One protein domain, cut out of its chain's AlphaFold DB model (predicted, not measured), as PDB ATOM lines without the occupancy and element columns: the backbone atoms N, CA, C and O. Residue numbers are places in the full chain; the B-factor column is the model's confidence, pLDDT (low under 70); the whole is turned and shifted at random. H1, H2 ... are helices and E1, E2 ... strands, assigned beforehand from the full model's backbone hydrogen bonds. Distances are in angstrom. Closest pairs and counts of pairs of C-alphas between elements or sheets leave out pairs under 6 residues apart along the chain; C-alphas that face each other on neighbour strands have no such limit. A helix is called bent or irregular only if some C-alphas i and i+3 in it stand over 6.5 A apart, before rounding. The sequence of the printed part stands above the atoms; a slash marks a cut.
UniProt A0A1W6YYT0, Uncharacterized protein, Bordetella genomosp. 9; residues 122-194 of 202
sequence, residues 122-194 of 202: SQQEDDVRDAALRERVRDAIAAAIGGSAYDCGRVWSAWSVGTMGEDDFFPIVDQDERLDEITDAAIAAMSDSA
ATOM      1  N   SER A 122     191.065 233.642 252.047       61.25
ATOM      2  CA  SER A 122     191.103 232.574 253.042       61.25
ATOM      3  C   SER A 122     191.594 233.036 254.416       61.25
ATOM      4  O   SER A 122     191.084 232.552 255.409       61.25
ATOM      5  N   GLN A 123     192.502 234.013 254.508       59.16
ATOM      6  CA  GLN A 123     193.034 234.468 255.800       59.16
ATOM      7  C   GLN A 123     191.981 235.196 256.649       59.16
ATOM      8  O   GLN A 123     191.962 235.030 257.858       59.16
ATOM      9  N   GLN A 124     191.066 235.951 256.030       60.56
ATOM     10  CA  GLN A 124     189.959 236.586 256.762       60.56
ATOM     11  C   GLN A 124     188.920 235.562 257.232       60.56
ATOM     12  O   GLN A 124     188.366 235.696 258.320       60.56
ATOM     13  N   GLU A 125     188.645 234.542 256.417       64.94
ATOM     14  CA  GLU A 125     187.763 233.435 256.799       64.94
ATOM     15  C   GLU A 125     188.382 232.584 257.916       64.94
ATOM     16  O   GLU A 125     187.664 232.135 258.810       64.94
ATOM     17  N   ASP A 126     189.702 232.397 257.881       72.31
ATOM     18  CA  ASP A 126     190.464 231.684 258.901       72.31
ATOM     19  C   ASP A 126     190.426 232.444 260.239       72.31
ATOM     20  O   ASP A 126     190.019 231.851 261.234       72.31
ATOM     21  N   ASP A 127     190.688 233.758 260.260       71.38
ATOM     22  CA  ASP A 127     190.627 234.579 261.486       71.38
ATOM     23  C   ASP A 127     189.233 234.542 262.147       71.38
ATOM     24  O   ASP A 127     189.100 234.385 263.366       71.38
ATOM     25  N   VAL A 128     188.165 234.655 261.346       72.69
ATOM     26  CA  VAL A 128     186.778 234.582 261.842       72.69
ATOM     27  C   VAL A 128     186.456 233.182 262.367       72.69
ATOM     28  O   VAL A 128     185.805 233.036 263.406       72.69
ATOM     29  N   ARG A 129     186.904 232.136 261.661       77.38
ATOM     30  CA  ARG A 129     186.705 230.747 262.086       77.38
ATOM     31  C   ARG A 129     187.458 230.447 263.377       77.38
ATOM     32  O   ARG A 129     186.913 229.736 264.220       77.38
ATOM     33  N   ASP A 130     188.656 230.988 263.538       84.06
ATOM     34  CA  ASP A 130     189.500 230.780 264.710       84.06
ATOM     35  C   ASP A 130     188.919 231.491 265.936       84.06
ATOM     36  O   ASP A 130     188.835 230.886 267.006       84.06
ATOM     37  N   ALA A 131     188.383 232.707 265.774       83.38
ATOM     38  CA  ALA A 131     187.635 233.391 266.831       83.38
ATOM     39  C   ALA A 131     186.390 232.591 267.269       83.38
ATOM     40  O   ALA A 131     186.196 232.335 268.459       83.38
ATOM     41  N   ALA A 132     185.586 232.114 266.310       86.12
ATOM     42  CA  ALA A 132     184.399 231.301 266.595       86.12
ATOM     43  C   ALA A 132     184.739 229.907 267.160       86.12
ATOM     44  O   ALA A 132     183.943 229.286 267.869       86.12
ATOM     45  N   LEU A 133     185.905 229.352 266.824       90.00
ATOM     46  CA  LEU A 133     186.412 228.137 267.453       90.00
ATOM     47  C   LEU A 133     186.797 228.416 268.904       90.00
ATOM     48  O   LEU A 133     186.372 227.666 269.781       90.00
ATOM     49  N   ARG A 134     187.541 229.497 269.152       94.56
ATOM     50  CA  ARG A 134     187.997 229.875 270.488       94.56
ATOM     51  C   ARG A 134     186.840 230.076 271.458       94.56
ATOM     52  O   ARG A 134     186.868 229.507 272.544       94.56
ATOM     53  N   GLU A 135     185.804 230.800 271.046       93.94
ATOM     54  CA  GLU A 135     184.595 231.009 271.854       93.94
ATOM     55  C   GLU A 135     183.897 229.681 272.194       93.94
ATOM     56  O   GLU A 135     183.640 229.393 273.359       93.94
ATOM     57  N   ARG A 136     183.703 228.793 271.209       93.50
ATOM     58  CA  ARG A 136     183.094 227.470 271.451       93.50
ATOM     59  C   ARG A 136     183.913 226.592 272.394       93.50
ATOM     60  O   ARG A 136     183.338 225.837 273.176       93.50
ATOM     61  N   VAL A 137     185.242 226.641 272.295       95.50
ATOM     62  CA  VAL A 137     186.137 225.907 273.201       95.50
ATOM     63  C   VAL A 137     186.024 226.478 274.614       95.50
ATOM     64  O   VAL A 137     185.875 225.702 275.557       95.50
ATOM     65  N   ARG A 138     186.022 227.809 274.758       95.88
ATOM     66  CA  ARG A 138     185.848 228.493 276.045       95.88
ATOM     67  C   ARG A 138     184.540 228.094 276.724       95.88
ATOM     68  O   ARG A 138     184.562 227.684 277.884       95.88
ATOM     69  N   ASP A 139     183.430 228.127 275.991       95.31
ATOM     70  CA  ASP A 139     182.112 227.733 276.498       95.31
ATOM     71  C   ASP A 139     182.081 226.264 276.933       95.31
ATOM     72  O   ASP A 139     181.559 225.928 277.998       95.31
ATOM     73  N   ALA A 140     182.673 225.373 276.131       95.81
ATOM     74  CA  ALA A 140     182.748 223.954 276.458       95.81
ATOM     75  C   ALA A 140     183.588 223.698 277.720       95.81
ATOM     76  O   ALA A 140     183.209 222.868 278.549       95.81
ATOM     77  N   ILE A 141     184.701 224.419 277.889       95.31
ATOM     78  CA  ILE A 141     185.547 224.351 279.086       95.31
ATOM     79  C   ILE A 141     184.784 224.871 280.304       95.31
ATOM     80  O   ILE A 141     184.734 224.178 281.318       95.31
ATOM     81  N   ALA A 142     184.142 226.038 280.208       94.38
ATOM     82  CA  ALA A 142     183.352 226.598 281.301       94.38
ATOM     83  C   ALA A 142     182.231 225.640 281.735       94.38
ATOM     84  O   ALA A 142     182.055 225.382 282.927       94.38
ATOM     85  N   ALA A 143     181.528 225.036 280.772       92.88
ATOM     86  CA  ALA A 143     180.495 224.040 281.041       92.88
ATOM     87  C   ALA A 143     181.052 222.759 281.689       92.88
ATOM     88  O   ALA A 143     180.403 222.188 282.566       92.88
ATOM     89  N   ALA A 144     182.241 222.306 281.278       94.62
ATOM     90  CA  ALA A 144     182.887 221.115 281.831       94.62
ATOM     91  C   ALA A 144     183.422 221.336 283.255       94.62
ATOM     92  O   ALA A 144     183.330 220.433 284.087       94.62
ATOM     93  N   ILE A 145     183.969 222.521 283.536       93.94
ATOM     94  CA  ILE A 145     184.433 222.915 284.872       93.94
ATOM     95  C   ILE A 145     183.235 223.104 285.814       93.94
ATOM     96  O   ILE A 145     183.256 222.634 286.954       93.94
ATOM     97  N   GLY A 146     182.175 223.761 285.336       88.75
ATOM     98  CA  GLY A 146     180.990 224.076 286.130       88.75
ATOM     99  C   GLY A 146     181.273 225.051 287.282       88.75
ATOM    100  O   GLY A 146     182.290 225.734 287.321       88.75
ATOM    101  N   GLY A 147     180.353 225.121 288.250       87.94
ATOM    102  CA  GLY A 147     180.410 226.086 289.362       87.94
ATOM    103  C   GLY A 147     181.139 225.611 290.628       87.94
ATOM    104  O   GLY A 147     181.003 226.239 291.677       87.94
ATOM    105  N   SER A 148     181.837 224.472 290.584       88.94
ATOM    106  CA  SER A 148     182.439 223.843 291.772       88.94
ATOM    107  C   SER A 148     183.963 223.928 291.834       88.94
ATOM    108  O   SER A 148     184.541 223.544 292.850       88.94
ATOM    109  N   ALA A 149     184.622 224.429 290.786       92.81
ATOM    110  CA  ALA A 149     186.064 224.635 290.779       92.81
ATOM    111  C   ALA A 149     186.405 226.103 291.052       92.81
ATOM    112  O   ALA A 149     185.877 227.008 290.403       92.81
ATOM    113  N   TYR A 150     187.314 226.318 291.999       93.00
ATOM    114  CA  TYR A 150     187.732 227.634 292.465       93.00
ATOM    115  C   TYR A 150     189.248 227.750 292.373       93.00
ATOM    116  O   TYR A 150     189.956 226.767 292.606       93.00
ATOM    117  N   ASP A 151     189.732 228.951 292.078       90.81
ATOM    118  CA  ASP A 151     191.151 229.280 292.148       90.81
ATOM    119  C   ASP A 151     191.417 230.262 293.286       90.81
ATOM    120  O   ASP A 151     190.583 231.116 293.599       90.81
ATOM    121  N   CYS A 152     192.582 230.126 293.915       90.31
ATOM    122  CA  CYS A 152     192.984 231.010 294.998       90.31
ATOM    123  C   CYS A 152     193.713 232.230 294.432       90.31
ATOM    124  O   CYS A 152     194.767 232.094 293.812       90.31
ATOM    125  N   GLY A 153     193.206 233.429 294.720       86.56
ATOM    126  CA  GLY A 153     193.829 234.686 294.288       86.56
ATOM    127  C   GLY A 153     195.092 235.073 295.069       86.56
ATOM    128  O   GLY A 153     195.686 236.121 294.807       86.56
ATOM    129  N   ARG A 154     195.513 234.273 296.060       87.12
ATOM    130  CA  ARG A 154     196.688 234.557 296.896       87.12
ATOM    131  C   ARG A 154     197.894 233.702 296.554       87.12
ATOM    132  O   ARG A 154     197.810 232.557 296.129       87.12
ATOM    133  N   VAL A 155     199.058 234.263 296.867       86.25
ATOM    134  CA  VAL A 155     200.341 233.569 296.785       86.25
ATOM    135  C   VAL A 155     200.425 232.412 297.784       86.25
ATOM    136  O   VAL A 155     199.981 232.516 298.928       86.25
ATOM    137  N   TRP A 156     201.091 231.334 297.373       83.25
ATOM    138  CA  TRP A 156     201.260 230.100 298.146       83.25
ATOM    139  C   TRP A 156     201.716 230.313 299.602       83.25
ATOM    140  O   TRP A 156     201.239 229.643 300.513       83.25
ATOM    141  N   SER A 157     202.595 231.286 299.869       83.25
ATOM    142  CA  SER A 157     203.087 231.563 301.228       83.25
ATOM    143  C   SER A 157     201.989 231.992 302.211       83.25
ATOM    144  O   SER A 157     202.151 231.784 303.415       83.25
ATOM    145  N   ALA A 158     200.866 232.541 301.730       83.12
ATOM    146  CA  ALA A 158     199.733 232.950 302.562       83.12
ATOM    147  C   ALA A 158     199.065 231.769 303.291       83.12
ATOM    148  O   ALA A 158     198.529 231.958 304.389       83.12
ATOM    149  N   TRP A 159     199.169 230.555 302.731       79.81
ATOM    150  CA  TRP A 159     198.721 229.317 303.376       79.81
ATOM    151  C   TRP A 159     199.500 229.042 304.665       79.81
ATOM    152  O   TRP A 159     198.912 228.709 305.690       79.81
ATOM    153  N   SER A 160     200.824 229.226 304.637       81.75
ATOM    154  CA  SER A 160     201.710 228.879 305.760       81.75
ATOM    155  C   SER A 160     201.504 229.740 307.011       81.75
ATOM    156  O   SER A 160     201.845 229.317 308.113       81.75
ATOM    157  N   VAL A 161     200.921 230.932 306.847       85.81
ATOM    158  CA  VAL A 161     200.644 231.886 307.931       85.81
ATOM    159  C   VAL A 161     199.157 231.953 308.305       85.81
ATOM    160  O   VAL A 161     198.778 232.787 309.123       85.81
ATOM    161  N   GLY A 162     198.312 231.089 307.728       83.25
ATOM    162  CA  GLY A 162     196.898 230.955 308.108       83.25
ATOM    163  C   GLY A 162     196.030 232.181 307.803       83.25
ATOM    164  O   GLY A 162     195.008 232.382 308.446       83.25
ATOM    165  N   THR A 163     196.440 233.020 306.848       87.06
ATOM    166  CA  THR A 163     195.729 234.273 306.506       87.06
ATOM    167  C   THR A 163     194.708 234.119 305.383       87.06
ATOM    168  O   THR A 163     194.152 235.121 304.936       87.06
ATOM    169  N   MET A 164     194.517 232.894 304.898       88.25
ATOM    170  CA  MET A 164     193.640 232.587 303.778       88.25
ATOM    171  C   MET A 164     192.232 232.242 304.271       88.25
ATOM    172  O   MET A 164     192.089 231.465 305.218       88.25
ATOM    173  N   GLY A 165     191.217 232.810 303.624       85.19
ATOM    174  CA  GLY A 165     189.802 232.582 303.918       85.19
ATOM    175  C   GLY A 165     188.989 232.240 302.672       85.19
ATOM    176  O   GLY A 165     189.521 232.185 301.569       85.19
ATOM    177  N   GLU A 166     187.689 232.010 302.861       88.38
ATOM    178  CA  GLU A 166     186.732 231.719 301.781       88.38
ATOM    179  C   GLU A 166     186.716 232.822 300.711       88.38
ATOM    180  O   GLU A 166     186.708 232.519 299.524       88.38
ATOM    181  N   ASP A 167     186.860 234.083 301.127       90.50
ATOM    182  CA  ASP A 167     186.901 235.253 300.239       90.50
ATOM    183  C   ASP A 167     188.119 235.290 299.294       90.50
ATOM    184  O   ASP A 167     188.164 236.110 298.380       90.50
ATOM    185  N   ASP A 168     189.130 234.439 299.510       91.19
ATOM    186  CA  ASP A 168     190.304 234.347 298.636       91.19
ATOM    187  C   ASP A 168     190.111 233.341 297.480       91.19
ATOM    188  O   ASP A 168     191.027 233.171 296.668       91.19
ATOM    189  N   PHE A 169     188.959 232.662 297.414       91.75
ATOM    190  CA  PHE A 169     188.625 231.662 296.401       91.75
ATOM    191  C   PHE A 169     187.554 232.179 295.448       91.75
ATOM    192  O   PHE A 169     186.436 232.496 295.848       91.75
ATOM    193  N   PHE A 170     187.873 232.175 294.158       92.19
ATOM    194  CA  PHE A 170     186.976 232.660 293.114       92.19
ATOM    195  C   PHE A 170     186.641 231.521 292.152       92.19
ATOM    196  O   PHE A 170     187.555 230.784 291.765       92.19
ATOM    197  N   PRO A 171     185.373 231.353 291.740       93.25
ATOM    198  CA  PRO A 171     185.016 230.384 290.712       93.25
ATOM    199  C   PRO A 171     185.878 230.592 289.467       93.25
ATOM    200  O   PRO A 171     186.051 231.719 289.005       93.25
ATOM    201  N   ILE A 172     186.436 229.515 288.914       92.81
ATOM    202  CA  ILE A 172     187.307 229.615 287.727       92.81
ATOM    203  C   ILE A 172     186.532 230.179 286.532       92.81
ATOM    204  O   ILE A 172     187.076 230.944 285.744       92.81
ATOM    205  N   VAL A 173     185.251 229.825 286.419       94.19
ATOM    206  CA  VAL A 173     184.372 230.265 285.327       94.19
ATOM    207  C   VAL A 173     184.070 231.765 285.345       94.19
ATOM    208  O   VAL A 173     183.756 232.313 284.296       94.19
ATOM    209  N   ASP A 174     184.219 232.425 286.497       91.94
ATOM    210  CA  ASP A 174     184.009 233.871 286.652       91.94
ATOM    211  C   ASP A 174     185.321 234.667 286.490       91.94
ATOM    212  O   ASP A 174     185.329 235.896 286.559       91.94
ATOM    213  N   GLN A 175     186.450 233.977 286.291       91.06
ATOM    214  CA  GLN A 175     187.766 234.582 286.106       91.06
ATOM    215  C   GLN A 175     188.155 234.571 284.629       91.06
ATOM    216  O   GLN A 175     188.793 233.630 284.154       91.06
ATOM    217  N   ASP A 176     187.802 235.642 283.915       91.12
ATOM    218  CA  ASP A 176     187.980 235.737 282.461       91.12
ATOM    219  C   ASP A 176     189.412 235.438 282.000       91.12
ATOM    220  O   ASP A 176     189.601 234.602 281.120       91.12
ATOM    221  N   GLU A 177     190.420 236.046 282.632       90.81
ATOM    222  CA  GLU A 177     191.832 235.853 282.265       90.81
ATOM    223  C   GLU A 177     192.285 234.397 282.431       90.81
ATOM    224  O   GLU A 177     192.981 233.849 281.576       90.81
ATOM    225  N   ARG A 178     191.865 233.739 283.519       92.50
ATOM    226  CA  ARG A 178     192.241 232.347 283.790       92.50
ATOM    227  C   ARG A 178     191.504 231.384 282.868       92.50
ATOM    228  O   ARG A 178     192.082 230.400 282.409       92.50
ATOM    229  N   LEU A 179     190.234 231.655 282.587       93.88
ATOM    230  CA  LEU A 179     189.454 230.864 281.644       93.88
ATOM    231  C   LEU A 179     190.003 231.007 280.214       93.88
ATOM    232  O   LEU A 179     190.051 230.019 279.476       93.88
ATOM    233  N   ASP A 180     190.476 232.198 279.845       94.75
ATOM    234  CA  ASP A 180     191.178 232.449 278.586       94.75
ATOM    235  C   ASP A 180     192.489 231.665 278.483       94.75
ATOM    236  O   ASP A 180     192.701 230.982 277.482       94.75
ATOM    237  N   GLU A 181     193.316 231.670 279.531       95.12
ATOM    238  CA  GLU A 181     194.565 230.896 279.579       95.12
ATOM    239  C   GLU A 181     194.322 229.396 279.339       95.12
ATOM    240  O   GLU A 181     194.999 228.763 278.523       95.12
ATOM    241  N   ILE A 182     193.322 228.819 280.016       94.94
ATOM    242  CA  ILE A 182     192.962 227.401 279.860       94.94
ATOM    243  C   ILE A 182     192.449 227.126 278.437       94.94
ATOM    244  O   ILE A 182     192.774 226.092 277.847       94.94
ATOM    245  N   THR A 183     191.669 228.052 277.874       96.00
ATOM    246  CA  THR A 183     191.144 227.954 276.504       96.00
ATOM    247  C   THR A 183     192.275 227.932 275.481       96.00
ATOM    248  O   THR A 183     192.313 227.042 274.628       96.00
ATOM    249  N   ASP A 184     193.223 228.860 275.588       93.31
ATOM    250  CA  ASP A 184     194.346 228.966 274.656       93.31
ATOM    251  C   ASP A 184     195.258 227.735 274.745       93.31
ATOM    252  O   ASP A 184     195.666 227.183 273.719       93.31
ATOM    253  N   ALA A 185     195.503 227.228 275.959       95.12
ATOM    254  CA  ALA A 185     196.250 225.989 276.165       95.12
ATOM    255  C   ALA A 185     195.564 224.771 275.517       95.12
ATOM    256  O   ALA A 185     196.228 223.937 274.896       95.12
ATOM    257  N   ALA A 186     194.234 224.667 275.623       94.12
ATOM    258  CA  ALA A 186     193.473 223.586 275.001       94.12
ATOM    259  C   ALA A 186     193.522 223.651 273.466       94.12
ATOM    260  O   ALA A 186     193.697 222.622 272.809       94.12
ATOM    261  N   ILE A 187     193.404 224.851 272.888       93.19
ATOM    262  CA  ILE A 187     193.513 225.060 271.436       93.19
ATOM    263  C   ILE A 187     194.901 224.659 270.941       93.19
ATOM    264  O   ILE A 187     194.998 223.880 269.992       93.19
ATOM    265  N   ALA A 188     195.958 225.110 271.621       90.50
ATOM    266  CA  ALA A 188     197.332 224.764 271.269       90.50
ATOM    267  C   ALA A 188     197.555 223.241 271.241       90.50
ATOM    268  O   ALA A 188     198.081 222.707 270.265       90.50
ATOM    269  N   ALA A 189     197.064 222.519 272.255       91.44
ATOM    270  CA  ALA A 189     197.183 221.061 272.315       91.44
ATOM    271  C   ALA A 189     196.467 220.346 271.149       91.44
ATOM    272  O   ALA A 189     196.965 219.348 270.616       91.44
ATOM    273  N   MET A 190     195.303 220.849 270.719       88.81
ATOM    274  CA  MET A 190     194.575 220.293 269.571       88.81
ATOM    275  C   MET A 190     195.303 220.540 268.243       88.81
ATOM    276  O   MET A 190     195.278 219.674 267.367       88.81
ATOM    277  N   SER A 191     195.964 221.689 268.095       81.19
ATOM    278  CA  SER A 191     196.736 222.031 266.897       81.19
ATOM    279  C   SER A 191     198.017 221.202 266.766       81.19
ATOM    280  O   SER A 191     198.323 220.736 265.666       81.19
ATOM    281  N   ASP A 192     198.714 220.929 267.871       72.56
ATOM    282  CA  ASP A 192     199.920 220.085 267.868       72.56
ATOM    283  C   ASP A 192     199.607 218.620 267.511       72.56
ATOM    284  O   ASP A 192     200.370 217.953 266.809       72.56
ATOM    285  N   SER A 193     198.419 218.140 267.896       58.69
ATOM    286  CA  SER A 193     197.943 216.778 267.609       58.69
ATOM    287  C   SER A 193     197.753 216.487 266.109       58.69
ATOM    288  O   SER A 193     197.760 215.327 265.693       58.69
ATOM    289  N   ALA A 194     197.594 217.517 265.268       55.59
ATOM    290  CA  ALA A 194     197.433 217.360 263.819       55.59
ATOM    291  C   ALA A 194     198.771 217.144 263.073       55.59
ATOM    292  O   ALA A 194     198.765 216.770 261.897       55.59
TER     293      ALA A 194
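What this domain is: This is residues 122 to 194 of the 202 residues of an uncharacterized protein of Bordetella genomosp. 9 (UniProt A0A1W6YYT0). Two helices, the long H1 and the shorter H3, cross as an X, and beyond one end of the crossing the chain makes a loop, pinched at its base by the small two-strand sheet of E1 and E2 and with the short H2 near its tip. The first residues of H1, 122 to 129, and residues 188 to 194 stick out separately at the other end, and residues 157 to 162 stick out at the loop's tip. The printed part has 73 residues, with three named helices and two named strands in the order H1, E1, H2, E2, H3; the sheet is antiparallel, and the class is mostly helix. The whole is loose, with a radius of gyration of the C-alphas of 16.3 A, and its outline is a rod spanning 55 by 22 by 20 A.

Where its parts are: H1, residues 122 to 148, begins at C-alpha 122 (191.103, 232.574, 253.042) and measures 40.6 A from first to last C-alpha. It has a kink of 35 degrees near residue 142 and is irregular, with C-alphas 144 and 147 9.4 A apart. E1 is residues 150 to 152, with C-alpha 150 at (187.732, 227.634, 292.465). H2, residues 157 to 160, and E2, residues 169 to 171, follow. H3, residues 176 to 192, is 24.5 A long and ends at C-alpha 192 (199.920, 220.085, 267.868).

How they stand to each other: H1 touches H3 with residues 134 to 142 alone; the closest C-alphas are those of Arg 138 and Thr 183, 5.3 A apart. Their lines stand at a steep tilt of 60 degrees, and they run opposite ways. The closest C-alphas of H1 and E2 are those of Gly 147 and Pro 171, 6.4 A apart. E1 and E2 are antiparallel neighbours, with 145 degrees between their directions. N 151 and O 170, 2.9 A apart, and N 170 and O 151, 3.0 A apart, are within hydrogen-bond range. H2 is apart from H1 and from H3, and E1 is apart from H3. In H3 every O i to N i+4 pair is within hydrogen-bond range, in H1 21 of 23 are, and H2 is too short for such a pair.

The domain as a whole: The two C-alphas farthest apart are those of Ser 122 and Val 161, 55.7 A. Without the stretches that stand free, the body has 52 residues and spans 42 by 19 by 13 A. The printed part has no cut. The links from H1 to E1, E1 to H2 and E2 to H3 are tight, and the link from H2 to E2, with 8 residues, is short. The mean pLDDT of the printed part is 86.8; residues 122 to 125 and 193 to 194 are under 70, where the model's confidence is low.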